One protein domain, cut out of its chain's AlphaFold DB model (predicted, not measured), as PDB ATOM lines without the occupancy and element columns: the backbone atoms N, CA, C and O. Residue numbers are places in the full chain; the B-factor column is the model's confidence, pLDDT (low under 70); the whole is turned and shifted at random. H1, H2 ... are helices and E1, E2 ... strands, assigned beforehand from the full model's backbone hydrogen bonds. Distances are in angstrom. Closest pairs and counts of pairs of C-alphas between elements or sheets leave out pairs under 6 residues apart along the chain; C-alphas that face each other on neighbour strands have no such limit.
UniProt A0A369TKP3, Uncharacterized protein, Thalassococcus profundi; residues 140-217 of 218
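This is residues 140 to 217 of the 218 residues of an uncharacterized protein of Thalassococcus profundi (UniProt A0A369TKP3). What shape is this? Three helices, H1, H2 and H3, make a small up-and-down bundle, each running against the one before it; the hairpin of E1 and E2 sits at the end where H3 begins, and residues 207 to 217, with H4, stick out as a tail. What is it made of? The printed part has 78 residues, with four named helices and two named strands in the order H1, H2, E1, E2, H3, H4; the class is mostly helix, and the sheet, E1 - E2, is antiparallel. It is only just compact, close to loose, with a radius of gyration of the C-alphas of 13.7 A, and flat, spanning 39 by 37 by 16 A.

Where are the strands? E1 is residues 178 to 180, 7.1 A long, from C-alpha 178 at (269.328, 214.665, 184.340), and E2 is residues 194 to 196, 7.0 A. Where are the helices? H3 is residues 197 to 206, 14.1 A; H2 is 156 to 167, 16.2 A; H1 is 143 to 152, 14.1 A, from C-alpha 143 at (264.510, 225.279, 176.679). H4 is 212 to 215, 4.9 A, ending with C-alpha 215 at (253.712, 204.715, 167.741).

What pairs E1 with E2? N 179 and O 195 are 3.0 A apart, within hydrogen-bond range. How do the helices stand? H2 touches H3, closest at the C-alphas of Cys 163 and Phe 198, 4.8 A, opposite ways at a steep tilt of 40 degrees. H2 touches H1 in a helical hairpin, closest at the C-alphas of Val 147 and Ala 159, 4.9 A. Are the backbones in order? Every O i to N i+4 pair is within hydrogen-bond range in H1, H2 and H3; H4 is too short for one.

Which link is long? E1 to E2, with 13 residues between them, and the printed part has no cut. Where is confidence low? Residues 208 to 217 are under 70.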
ATOM      1  N   GLY A 140     266.277 230.405 178.706       79.31
ATOM      2  CA  GLY A 140     266.922 229.279 179.364       79.31
ATOM      3  C   GLY A 140     266.018 228.409 180.238       79.31
ATOM      4  O   GLY A 140     266.249 227.203 180.292       79.31
ATOM      5  N   GLU A 141     265.005 228.962 180.913       83.69
ATOM      6  CA  GLU A 141     264.118 228.171 181.790       83.69
ATOM      7  C   GLU A 141     263.187 227.236 181.008       83.69
ATOM      8  O   GLU A 141     262.846 226.149 181.474       83.69
ATOM      9  N   TYR A 142     262.819 227.624 179.787       87.88
ATOM     10  CA  TYR A 142     261.849 226.901 178.970       87.88
ATOM     11  C   TYR A 142     262.494 226.030 177.890       87.88
ATOM     12  O   TYR A 142     261.774 225.373 177.145       87.88
ATOM     13  N   LEU A 143     263.828 225.980 177.779       90.38
ATOM     14  CA  LEU A 143     264.510 225.279 176.679       90.38
ATOM     15  C   LEU A 143     264.163 223.789 176.599       90.38
ATOM     16  O   LEU A 143     263.991 223.260 175.503       90.38
ATOM     17  N   MET A 144     264.020 223.106 177.738       91.38
ATOM     18  CA  MET A 144     263.566 221.710 177.747       91.38
ATOM     19  C   MET A 144     262.168 221.570 177.137       91.38
ATOM     20  O   MET A 144     261.931 220.697 176.303       91.38
ATOM     21  N   THR A 145     261.255 222.456 177.526       90.19
ATOM     22  CA  THR A 145     259.874 222.476 177.043       90.19
ATOM     23  C   THR A 145     259.798 222.860 175.569       90.19
ATOM     24  O   THR A 145     259.053 222.234 174.822       90.19
ATOM     25  N   GLN A 146     260.632 223.802 175.116       91.19
ATOM     26  CA  GLN A 146     260.779 224.131 173.697       91.19
ATOM     27  C   GLN A 146     261.211 222.900 172.904       91.19
ATOM     28  O   GLN A 146     260.573 222.565 171.912       91.19
ATOM     29  N   VAL A 147     262.239 222.172 173.356       93.69
ATOM     30  CA  VAL A 147     262.657 220.923 172.701       93.69
ATOM     31  C   VAL A 147     261.490 219.939 172.637       93.69
ATOM     32  O   VAL A 147     261.208 219.424 171.561       93.69
ATOM     33  N   ILE A 148     260.766 219.711 173.736       92.56
ATOM     34  CA  ILE A 148     259.608 218.801 173.765       92.56
ATOM     35  C   ILE A 148     258.520 219.228 172.767       92.56
ATOM     36  O   ILE A 148     258.037 218.385 172.009       92.56
ATOM     37  N   ASP A 149     258.171 220.517 172.715       91.69
ATOM     38  CA  ASP A 149     257.220 221.062 171.739       91.69
ATOM     39  C   ASP A 149     257.693 220.816 170.297       91.69
ATOM     40  O   ASP A 149     256.927 220.319 169.467       91.69
ATOM     41  N   ARG A 150     258.975 221.062 169.998       93.31
ATOM     42  CA  ARG A 150     259.551 220.789 168.673       93.31
ATOM     43  C   ARG A 150     259.516 219.306 168.323       93.31
ATOM     44  O   ARG A 150     259.151 218.967 167.199       93.31
ATOM     45  N   LEU A 151     259.847 218.411 169.258       92.31
ATOM     46  CA  LEU A 151     259.755 216.961 169.038       92.31
ATOM     47  C   LEU A 151     258.303 216.540 168.768       92.31
ATOM     48  O   LEU A 151     258.052 215.789 167.825       92.31
ATOM     49  N   HIS A 152     257.344 217.070 169.533       90.44
ATOM     50  CA  HIS A 152     255.911 216.842 169.324       90.44
ATOM     51  C   HIS A 152     255.463 217.285 167.922       90.44
ATOM     52  O   HIS A 152     254.784 216.540 167.217       90.44
ATOM     53  N   ARG A 153     255.921 218.461 167.476       89.56
ATOM     54  CA  ARG A 153     255.651 219.022 166.142       89.56
ATOM     55  C   ARG A 153     256.520 218.428 165.027       89.56
ATOM     56  O   ARG A 153     256.431 218.877 163.887       89.56
ATOM     57  N   ARG A 154     257.359 217.426 165.325       90.31
ATOM     58  CA  ARG A 154     258.314 216.786 164.391       90.31
ATOM     59  C   ARG A 154     259.342 217.749 163.780       90.31
ATOM     60  O   ARG A 154     259.888 217.499 162.707       90.31
ATOM     61  N   GLN A 155     259.641 218.842 164.468       92.25
ATOM     62  CA  GLN A 155     260.632 219.847 164.089       92.25
ATOM     63  C   GLN A 155     262.030 219.435 164.591       92.25
ATOM     64  O   GLN A 155     262.649 220.113 165.410       92.25
ATOM     65  N   TRP A 156     262.531 218.293 164.104       91.50
ATOM     66  CA  TRP A 156     263.761 217.651 164.600       91.50
ATOM     67  C   TRP A 156     265.008 218.532 164.496       91.50
ATOM     68  O   TRP A 156     265.851 218.510 165.387       91.50
ATOM     69  N   THR A 157     265.141 219.299 163.412       94.19
ATOM     70  CA  THR A 157     266.298 220.180 163.203       94.19
ATOM     71  C   THR A 157     266.352 221.271 164.269       94.19
ATOM     72  O   THR A 157     267.369 221.393 164.944       94.19
ATOM     73  N   ALA A 158     265.235 221.965 164.508       93.38
ATOM     74  CA  ALA A 158     265.139 222.998 165.540       93.38
ATOM     75  C   ALA A 158     265.374 222.427 166.952       93.38
ATOM     76  O   ALA A 158     266.092 223.017 167.755       93.38
ATOM     77  N   ALA A 159     264.833 221.237 167.244       95.31
ATOM     78  CA  ALA A 159     265.104 220.545 168.505       95.31
ATOM     79  C   ALA A 159     266.608 220.253 168.691       95.31
ATOM     80  O   ALA A 159     267.167 220.520 169.756       95.31
ATOM     81  N   ARG A 160     267.285 219.746 167.649       96.44
ATOM     82  CA  ARG A 160     268.735 219.476 167.675       96.44
ATOM     83  C   ARG A 160     269.562 220.737 167.870       96.44
ATOM     84  O   ARG A 160     270.552 220.679 168.595       96.44
ATOM     85  N   GLU A 161     269.195 221.835 167.221       96.44
ATOM     86  CA  GLU A 161     269.896 223.116 167.344       96.44
ATOM     87  C   GLU A 161     269.885 223.613 168.789       96.44
ATOM     88  O   GLU A 161     270.955 223.891 169.331       96.44
ATOM     89  N   ILE A 162     268.721 223.600 169.450       94.94
ATOM     90  CA  ILE A 162     268.612 223.963 170.870       94.94
ATOM     91  C   ILE A 162     269.504 223.054 171.725       94.94
ATOM     92  O   ILE A 162     270.314 223.540 172.515       94.94
ATOM     93  N   CYS A 163     269.408 221.731 171.551       97.12
ATOM     94  CA  CYS A 163     270.212 220.796 172.336       97.12
ATOM     95  C   CYS A 163     271.721 221.000 172.131       97.12
ATOM     96  O   CYS A 163     272.469 220.996 173.106       97.12
ATOM     97  N   ARG A 164     272.183 221.198 170.891       97.38
ATOM     98  CA  ARG A 164     273.602 221.446 170.585       97.38
ATOM     99  C   ARG A 164     274.085 222.776 171.153       97.38
ATOM    100  O   ARG A 164     275.196 222.823 171.679       97.38
ATOM    101  N   GLY A 165     273.262 223.821 171.084       96.19
ATOM    102  CA  GLY A 165     273.563 225.121 171.683       96.19
ATOM    103  C   GLY A 165     273.806 225.005 173.187       96.19
ATOM    104  O   GLY A 165     274.820 225.489 173.686       96.19
ATOM    105  N   VAL A 166     272.949 224.268 173.902       95.44
ATOM    106  CA  VAL A 166     273.128 224.040 175.346       95.44
ATOM    107  C   VAL A 166     274.341 223.155 175.646       95.44
ATOM    108  O   VAL A 166     275.162 223.507 176.487       95.44
ATOM    109  N   VAL A 167     274.501 222.029 174.942       96.44
ATOM    110  CA  VAL A 167     275.612 221.082 175.174       96.44
ATOM    111  C   VAL A 167     276.983 221.711 174.898       96.44
ATOM    112  O   VAL A 167     277.942 221.420 175.605       96.44
ATOM    113  N   SER A 168     277.080 222.592 173.901       96.06
ATOM    114  CA  SER A 168     278.316 223.320 173.580       96.06
ATOM    115  C   SER A 168     278.566 224.550 174.462       96.06
ATOM    116  O   SER A 168     279.592 225.207 174.303       96.06
ATOM    117  N   GLY A 169     277.643 224.884 175.372       92.56
ATOM    118  CA  GLY A 169     277.729 226.067 176.232       92.56
ATOM    119  C   GLY A 169     277.394 227.394 175.538       92.56
ATOM    120  O   GLY A 169     277.529 228.447 176.153       92.56
ATOM    121  N   GLN A 170     276.935 227.368 174.283       93.00
ATOM    122  CA  GLN A 170     276.502 228.561 173.541       93.00
ATOM    123  C   GLN A 170     275.155 229.110 174.030       93.00
ATOM    124  O   GLN A 170     274.840 230.277 173.810       93.00
ATOM    125  N   THR A 171     274.338 228.274 174.671       90.81
ATOM    126  CA  THR A 171     273.023 228.649 175.193       90.81
ATOM    127  C   THR A 171     272.914 228.251 176.658       90.81
ATOM    128  O   THR A 171     273.080 227.084 177.006       90.81
ATOM    129  N   TYR A 172     272.609 229.214 177.527       89.75
ATOM    130  CA  TYR A 172     272.384 228.944 178.944       89.75
ATOM    131  C   TYR A 172     271.002 228.318 179.170       89.75
ATOM    132  O   TYR A 172     269.989 228.874 178.744       89.75
ATOM    133  N   ALA A 173     270.962 227.182 179.870       88.25
ATOM    134  CA  ALA A 173     269.732 226.551 180.335       88.25
ATOM    135  C   ALA A 173     269.573 226.783 181.844       88.25
ATOM    136  O   ALA A 173     270.395 226.320 182.633       88.25
ATOM    137  N   GLY A 174     268.512 227.492 182.233       83.19
ATOM    138  CA  GLY A 174     268.215 227.817 183.634       83.19
ATOM    139  C   GLY A 174     267.620 226.642 184.415       83.19
ATOM    140  O   GLY A 174     267.746 226.577 185.633       83.19
ATOM    141  N   TYR A 175     267.017 225.680 183.713       83.69
ATOM    142  CA  TYR A 175     266.467 224.460 184.295       83.69
ATOM    143  C   TYR A 175     266.889 223.246 183.467       83.69
ATOM    144  O   TYR A 175     266.687 223.209 182.250       83.69
ATOM    145  N   VAL A 176     267.482 222.248 184.130       88.69
ATOM    146  CA  VAL A 176     268.008 221.046 183.475       88.69
ATOM    147  C   VAL A 176     267.739 219.818 184.336       88.69
ATOM    148  O   VAL A 176     268.299 219.674 185.420       88.69
ATOM    149  N   LEU A 177     266.924 218.895 183.828       90.06
ATOM    150  CA  LEU A 177     266.832 217.551 184.394       90.06
ATOM    151  C   LEU A 177     268.000 216.689 183.913       90.06
ATOM    152  O   LEU A 177     268.498 216.866 182.800       90.06
ATOM    153  N   ALA A 178     268.379 215.703 184.720       90.94
ATOM    154  CA  ALA A 178     269.328 214.665 184.340       90.94
ATOM    155  C   ALA A 178     268.775 213.278 184.679       90.94
ATOM    156  O   ALA A 178     267.985 213.119 185.609       90.94
ATOM    157  N   SER A 179     269.168 212.281 183.893       91.44
ATOM    158  CA  SER A 179     268.863 210.873 184.144       91.44
ATOM    159  C   SER A 179     269.994 210.004 183.612       91.44
ATOM    160  O   SER A 179     270.825 210.435 182.812       91.44
ATOM    161  N   VAL A 180     270.024 208.765 184.077       90.69
ATOM    162  CA  VAL A 180     270.987 207.757 183.648       90.69
ATOM    163  C   VAL A 180     270.714 207.364 182.191       90.69
ATOM    164  O   VAL A 180     269.581 207.016 181.857       90.69
ATOM    165  N   ASP A 181     271.743 207.338 181.332       91.44
ATOM    166  CA  ASP A 181     271.625 206.692 180.015       91.44
ATOM    167  C   ASP A 181     271.580 205.173 180.205       91.44
ATOM    168  O   ASP A 181     272.602 204.493 180.297       91.44
ATOM    169  N   ARG A 182     270.370 204.616 180.264       87.81
ATOM    170  CA  ARG A 182     270.126 203.181 180.434       87.81
ATOM    171  C   ARG A 182     270.531 202.354 179.212       87.81
ATOM    172  O   ARG A 182     270.464 201.127 179.280       87.81
ATOM    173  N   GLN A 183     270.920 202.986 178.110       85.75
ATOM    174  CA  GLN A 183     271.404 202.297 176.913       85.75
ATOM    175  C   GLN A 183     272.932 202.327 176.792       85.75
ATOM    176  O   GLN A 183     273.477 201.602 175.963       85.75
ATOM    177  N   ALA A 184     273.627 203.120 177.614       88.06
ATOM    178  CA  ALA A 184     275.077 203.061 177.707       88.06
ATOM    179  C   ALA A 184     275.521 201.745 178.366       88.06
ATOM    180  O   ALA A 184     274.854 201.223 179.272       88.06
ATOM    181  N   ALA A 185     276.661 201.216 177.917       89.19
ATOM    182  CA  ALA A 185     277.317 200.113 178.607       89.19
ATOM    183  C   ALA A 185     277.674 200.558 180.037       89.19
ATOM    184  O   ALA A 185     278.128 201.695 180.210       89.19
ATOM    185  N   PRO A 186     277.428 199.718 181.057       91.38
ATOM    186  CA  PRO A 186     277.881 200.027 182.400       91.38
ATOM    187  C   PRO A 186     279.416 200.007 182.478       91.38
ATOM    188  O   PRO A 186     280.060 199.293 181.708       91.38
ATOM    189  N   ASP A 187     279.984 200.782 183.400       90.50
ATOM    190  CA  ASP A 187     281.405 200.701 183.751       90.50
ATOM    191  C   ASP A 187     281.711 199.451 184.601       90.50
ATOM    192  O   ASP A 187     280.817 198.665 184.930       90.50
ATOM    193  N   ASP A 188     282.980 199.271 184.978       92.56
ATOM    194  CA  ASP A 188     283.443 198.130 185.783       92.56
ATOM    195  C   ASP A 188     282.788 198.059 187.181       92.56
ATOM    196  O   ASP A 188     282.787 197.009 187.821       92.56
ATOM    197  N   GLU A 189     282.179 199.154 187.648       91.81
ATOM    198  CA  GLU A 189     281.419 199.246 188.901       91.81
ATOM    199  C   GLU A 189     279.895 199.124 188.678       91.81
ATOM    200  O   GLU A 189     279.095 199.399 189.576       91.81
ATOM    201  N   ASN A 190     279.470 198.705 187.483       88.19
ATOM    202  CA  ASN A 190     278.076 198.597 187.055       88.19
ATOM    203  C   ASN A 190     277.303 199.939 187.039       88.19
ATOM    204  O   ASN A 190     276.068 199.966 187.099       88.19
ATOM    205  N   ARG A 191     278.008 201.073 186.954       88.75
ATOM    206  CA  ARG A 191     277.417 202.416 186.879       88.75
ATOM    207  C   ARG A 191     277.226 202.833 185.432       88.75
ATOM    208  O   ARG A 191     277.930 202.399 184.530       88.75
ATOM    209  N   ARG A 192     276.279 203.735 185.207       91.56
ATOM    210  CA  ARG A 192     275.999 204.326 183.896       91.56
ATOM    211  C   ARG A 192     276.044 205.848 184.001       91.56
ATOM    212  O   ARG A 192     275.704 206.379 185.062       91.56
ATOM    213  N   PRO A 193     276.443 206.560 182.934       92.50
ATOM    214  CA  PRO A 193     276.560 208.009 182.978       92.50
ATOM    215  C   PRO A 193     275.193 208.658 183.210       92.50
ATOM    216  O   PRO A 193     274.202 208.301 182.568       92.50
ATOM    217  N   SER A 194     275.157 209.638 184.113       93.25
ATOM    218  CA  SER A 194     274.035 210.566 184.239       93.25
ATOM    219  C   SER A 194     274.228 211.696 183.236       93.25
ATOM    220  O   SER A 194     275.255 212.374 183.246       93.25
ATOM    221  N   LEU A 195     273.257 211.876 182.349       95.12
ATOM    222  CA  LEU A 195     273.292 212.867 181.284       95.12
ATOM    223  C   LEU A 195     272.134 213.848 181.455       95.12
ATOM    224  O   LEU A 195     271.024 213.475 181.836       95.12
ATOM    225  N   SER A 196     272.381 215.116 181.128       95.25
ATOM    226  CA  SER A 196     271.320 216.126 181.053       95.25
ATOM    227  C   SER A 196     270.266 215.738 180.011       95.25
ATOM    228  O   SER A 196     270.606 215.100 179.010       95.25
ATOM    229  N   PHE A 197     269.053 216.270 180.143       94.88
ATOM    230  CA  PHE A 197     267.995 216.171 179.140       94.88
ATOM    231  C   PHE A 197     268.489 216.471 177.716       94.88
ATOM    232  O   PHE A 197     268.170 215.724 176.803       94.88
ATOM    233  N   PHE A 198     269.306 217.512 177.509       96.69
ATOM    234  CA  PHE A 198     269.763 217.899 176.165       96.69
ATOM    235  C   PHE A 198     270.687 216.856 175.519       96.69
ATOM    236  O   PHE A 198     270.537 216.551 174.338       96.69
ATOM    237  N   HIS A 199     271.589 216.257 176.300       97.12
ATOM    238  CA  HIS A 199     272.409 215.122 175.862       97.12
ATOM    239  C   HIS A 199     271.541 213.900 175.529       97.12
ATOM    240  O   HIS A 199     271.686 213.303 174.462       97.12
ATOM    241  N   LEU A 200     270.598 213.558 176.412       96.00
ATOM    242  CA  LEU A 200     269.686 212.436 176.195       96.00
ATOM    243  C   LEU A 200     268.764 212.663 174.993       96.00
ATOM    244  O   LEU A 200     268.501 211.722 174.254       96.00
ATOM    245  N   ALA A 201     268.318 213.896 174.745       95.81
ATOM    246  CA  ALA A 201     267.476 214.255 173.608       95.81
ATOM    247  C   ALA A 201     268.213 214.087 172.272       95.81
ATOM    248  O   ALA A 201     267.618 213.591 171.315       95.81
ATOM    249  N   LEU A 202     269.503 214.442 172.204       96.44
ATOM    250  CA  LEU A 202     270.333 214.191 171.020       96.44
ATOM    251  C   LEU A 202     270.442 212.691 170.735       96.44
ATOM    252  O   LEU A 202     270.113 212.255 169.633       96.44
ATOM    253  N   LEU A 203     270.802 211.901 171.751       94.19
ATOM    254  CA  LEU A 203     270.866 210.441 171.638       94.19
ATOM    255  C   LEU A 203     269.513 209.851 171.233       94.19
ATOM    256  O   LEU A 203     269.444 208.997 170.352       94.19
ATOM    257  N   TRP A 204     268.433 210.323 171.852       92.62
ATOM    258  CA  TRP A 204     267.075 209.904 171.543       92.62
ATOM    259  C   TRP A 204     266.757 210.177 170.072       92.62
ATOM    260  O   TRP A 204     266.389 209.243 169.371       92.62
ATOM    261  N   MET A 205     266.983 211.393 169.562       93.00
ATOM    262  CA  MET A 205     266.713 211.752 168.160       93.00
ATOM    263  C   MET A 205     267.554 210.961 167.153       93.00
ATOM    264  O   MET A 205     267.068 210.642 166.068       93.00
ATOM    265  N   ASP A 206     268.795 210.621 167.491       89.19
ATOM    266  CA  ASP A 206     269.677 209.859 166.600       89.19
ATOM    267  C   ASP A 206     269.308 208.366 166.553       89.19
ATOM    268  O   ASP A 206     269.510 207.695 165.541       89.19
ATOM    269  N   ARG A 207     268.666 207.856 167.609       80.31
ATOM    270  CA  ARG A 207     268.185 206.469 167.719       80.31
ATOM    271  C   ARG A 207     266.777 206.256 167.112       80.31
ATOM    272  O   ARG A 207     266.271 205.134 167.111       80.31
ATOM    273  N   GLN A 208     266.136 207.300 166.570       66.00
ATOM    274  CA  GLN A 208     264.704 207.338 166.209       66.00
ATOM    275  C   GLN A 208     264.230 206.872 164.805       66.00
ATOM    276  O   GLN A 208     263.057 207.111 164.508       66.00
ATOM    277  N   PRO A 209     264.958 206.126 163.941       50.56
ATOM    278  CA  PRO A 209     264.315 205.594 162.729       50.56
ATOM    279  C   PRO A 209     263.177 204.580 162.997       50.56
ATOM    280  O   PRO A 209     262.351 204.345 162.118       50.56
ATOM    281  N   SER A 210     263.104 203.957 164.185       50.72
ATOM    282  CA  SER A 210     262.248 202.777 164.434       50.72
ATOM    283  C   SER A 210     261.138 202.932 165.489       50.72
ATOM    284  O   SER A 210     260.311 202.029 165.631       50.72
ATOM    285  N   PHE A 211     261.080 204.046 166.224       47.94
ATOM    286  CA  PHE A 211     260.115 204.244 167.317       47.94
ATOM    287  C   PHE A 211     258.786 204.847 166.826       47.94
ATOM    288  O   PHE A 211     257.714 204.328 167.146       47.94
ATOM    289  N   TRP A 212     258.824 205.851 165.943       47.19
ATOM    290  CA  TRP A 212     257.611 206.455 165.363       47.19
ATOM    291  C   TRP A 212     256.843 205.533 164.408       47.19
ATOM    292  O   TRP A 212     255.623 205.633 164.324       47.19
ATOM    293  N   SER A 213     257.512 204.581 163.747       47.62
ATOM    294  CA  SER A 213     256.831 203.569 162.923       47.62
ATOM    295  C   SER A 213     255.945 202.626 163.746       47.62
ATOM    296  O   SER A 213     255.023 202.024 163.197       47.62
ATOM    297  N   ARG A 214     256.195 202.512 165.059       48.25
ATOM    298  CA  ARG A 214     255.379 201.723 165.992       48.25
ATOM    299  C   ARG A 214     254.336 202.567 166.718       48.25
ATOM    300  O   ARG A 214     253.241 202.067 166.949       48.25
ATOM    301  N   LEU A 215     254.647 203.825 167.042       43.00
ATOM    302  CA  LEU A 215     253.712 204.715 167.741       43.00
ATOM    303  C   LEU A 215     252.590 205.252 166.832       43.00
ATOM    304  O   LEU A 215     251.504 205.517 167.320       43.00
ATOM    305  N   LEU A 216     252.833 205.379 165.519       45.59
ATOM    306  CA  LEU A 216     251.876 205.923 164.535       45.59
ATOM    307  C   LEU A 216     251.062 204.846 163.788       45.59
ATOM    308  O   LEU A 216     250.399 205.149 162.800       45.59
ATOM    309  N   ARG A 217     251.153 203.579 164.214       43.12
ATOM    310  CA  ARG A 217     250.330 202.460 163.709       43.12
ATOM    311  C   ARG A 217     249.133 202.137 164.614       43.12
ATOM    312  O   ARG A 217     248.492 201.110 164.401       43.12
TER     313      ARG A 217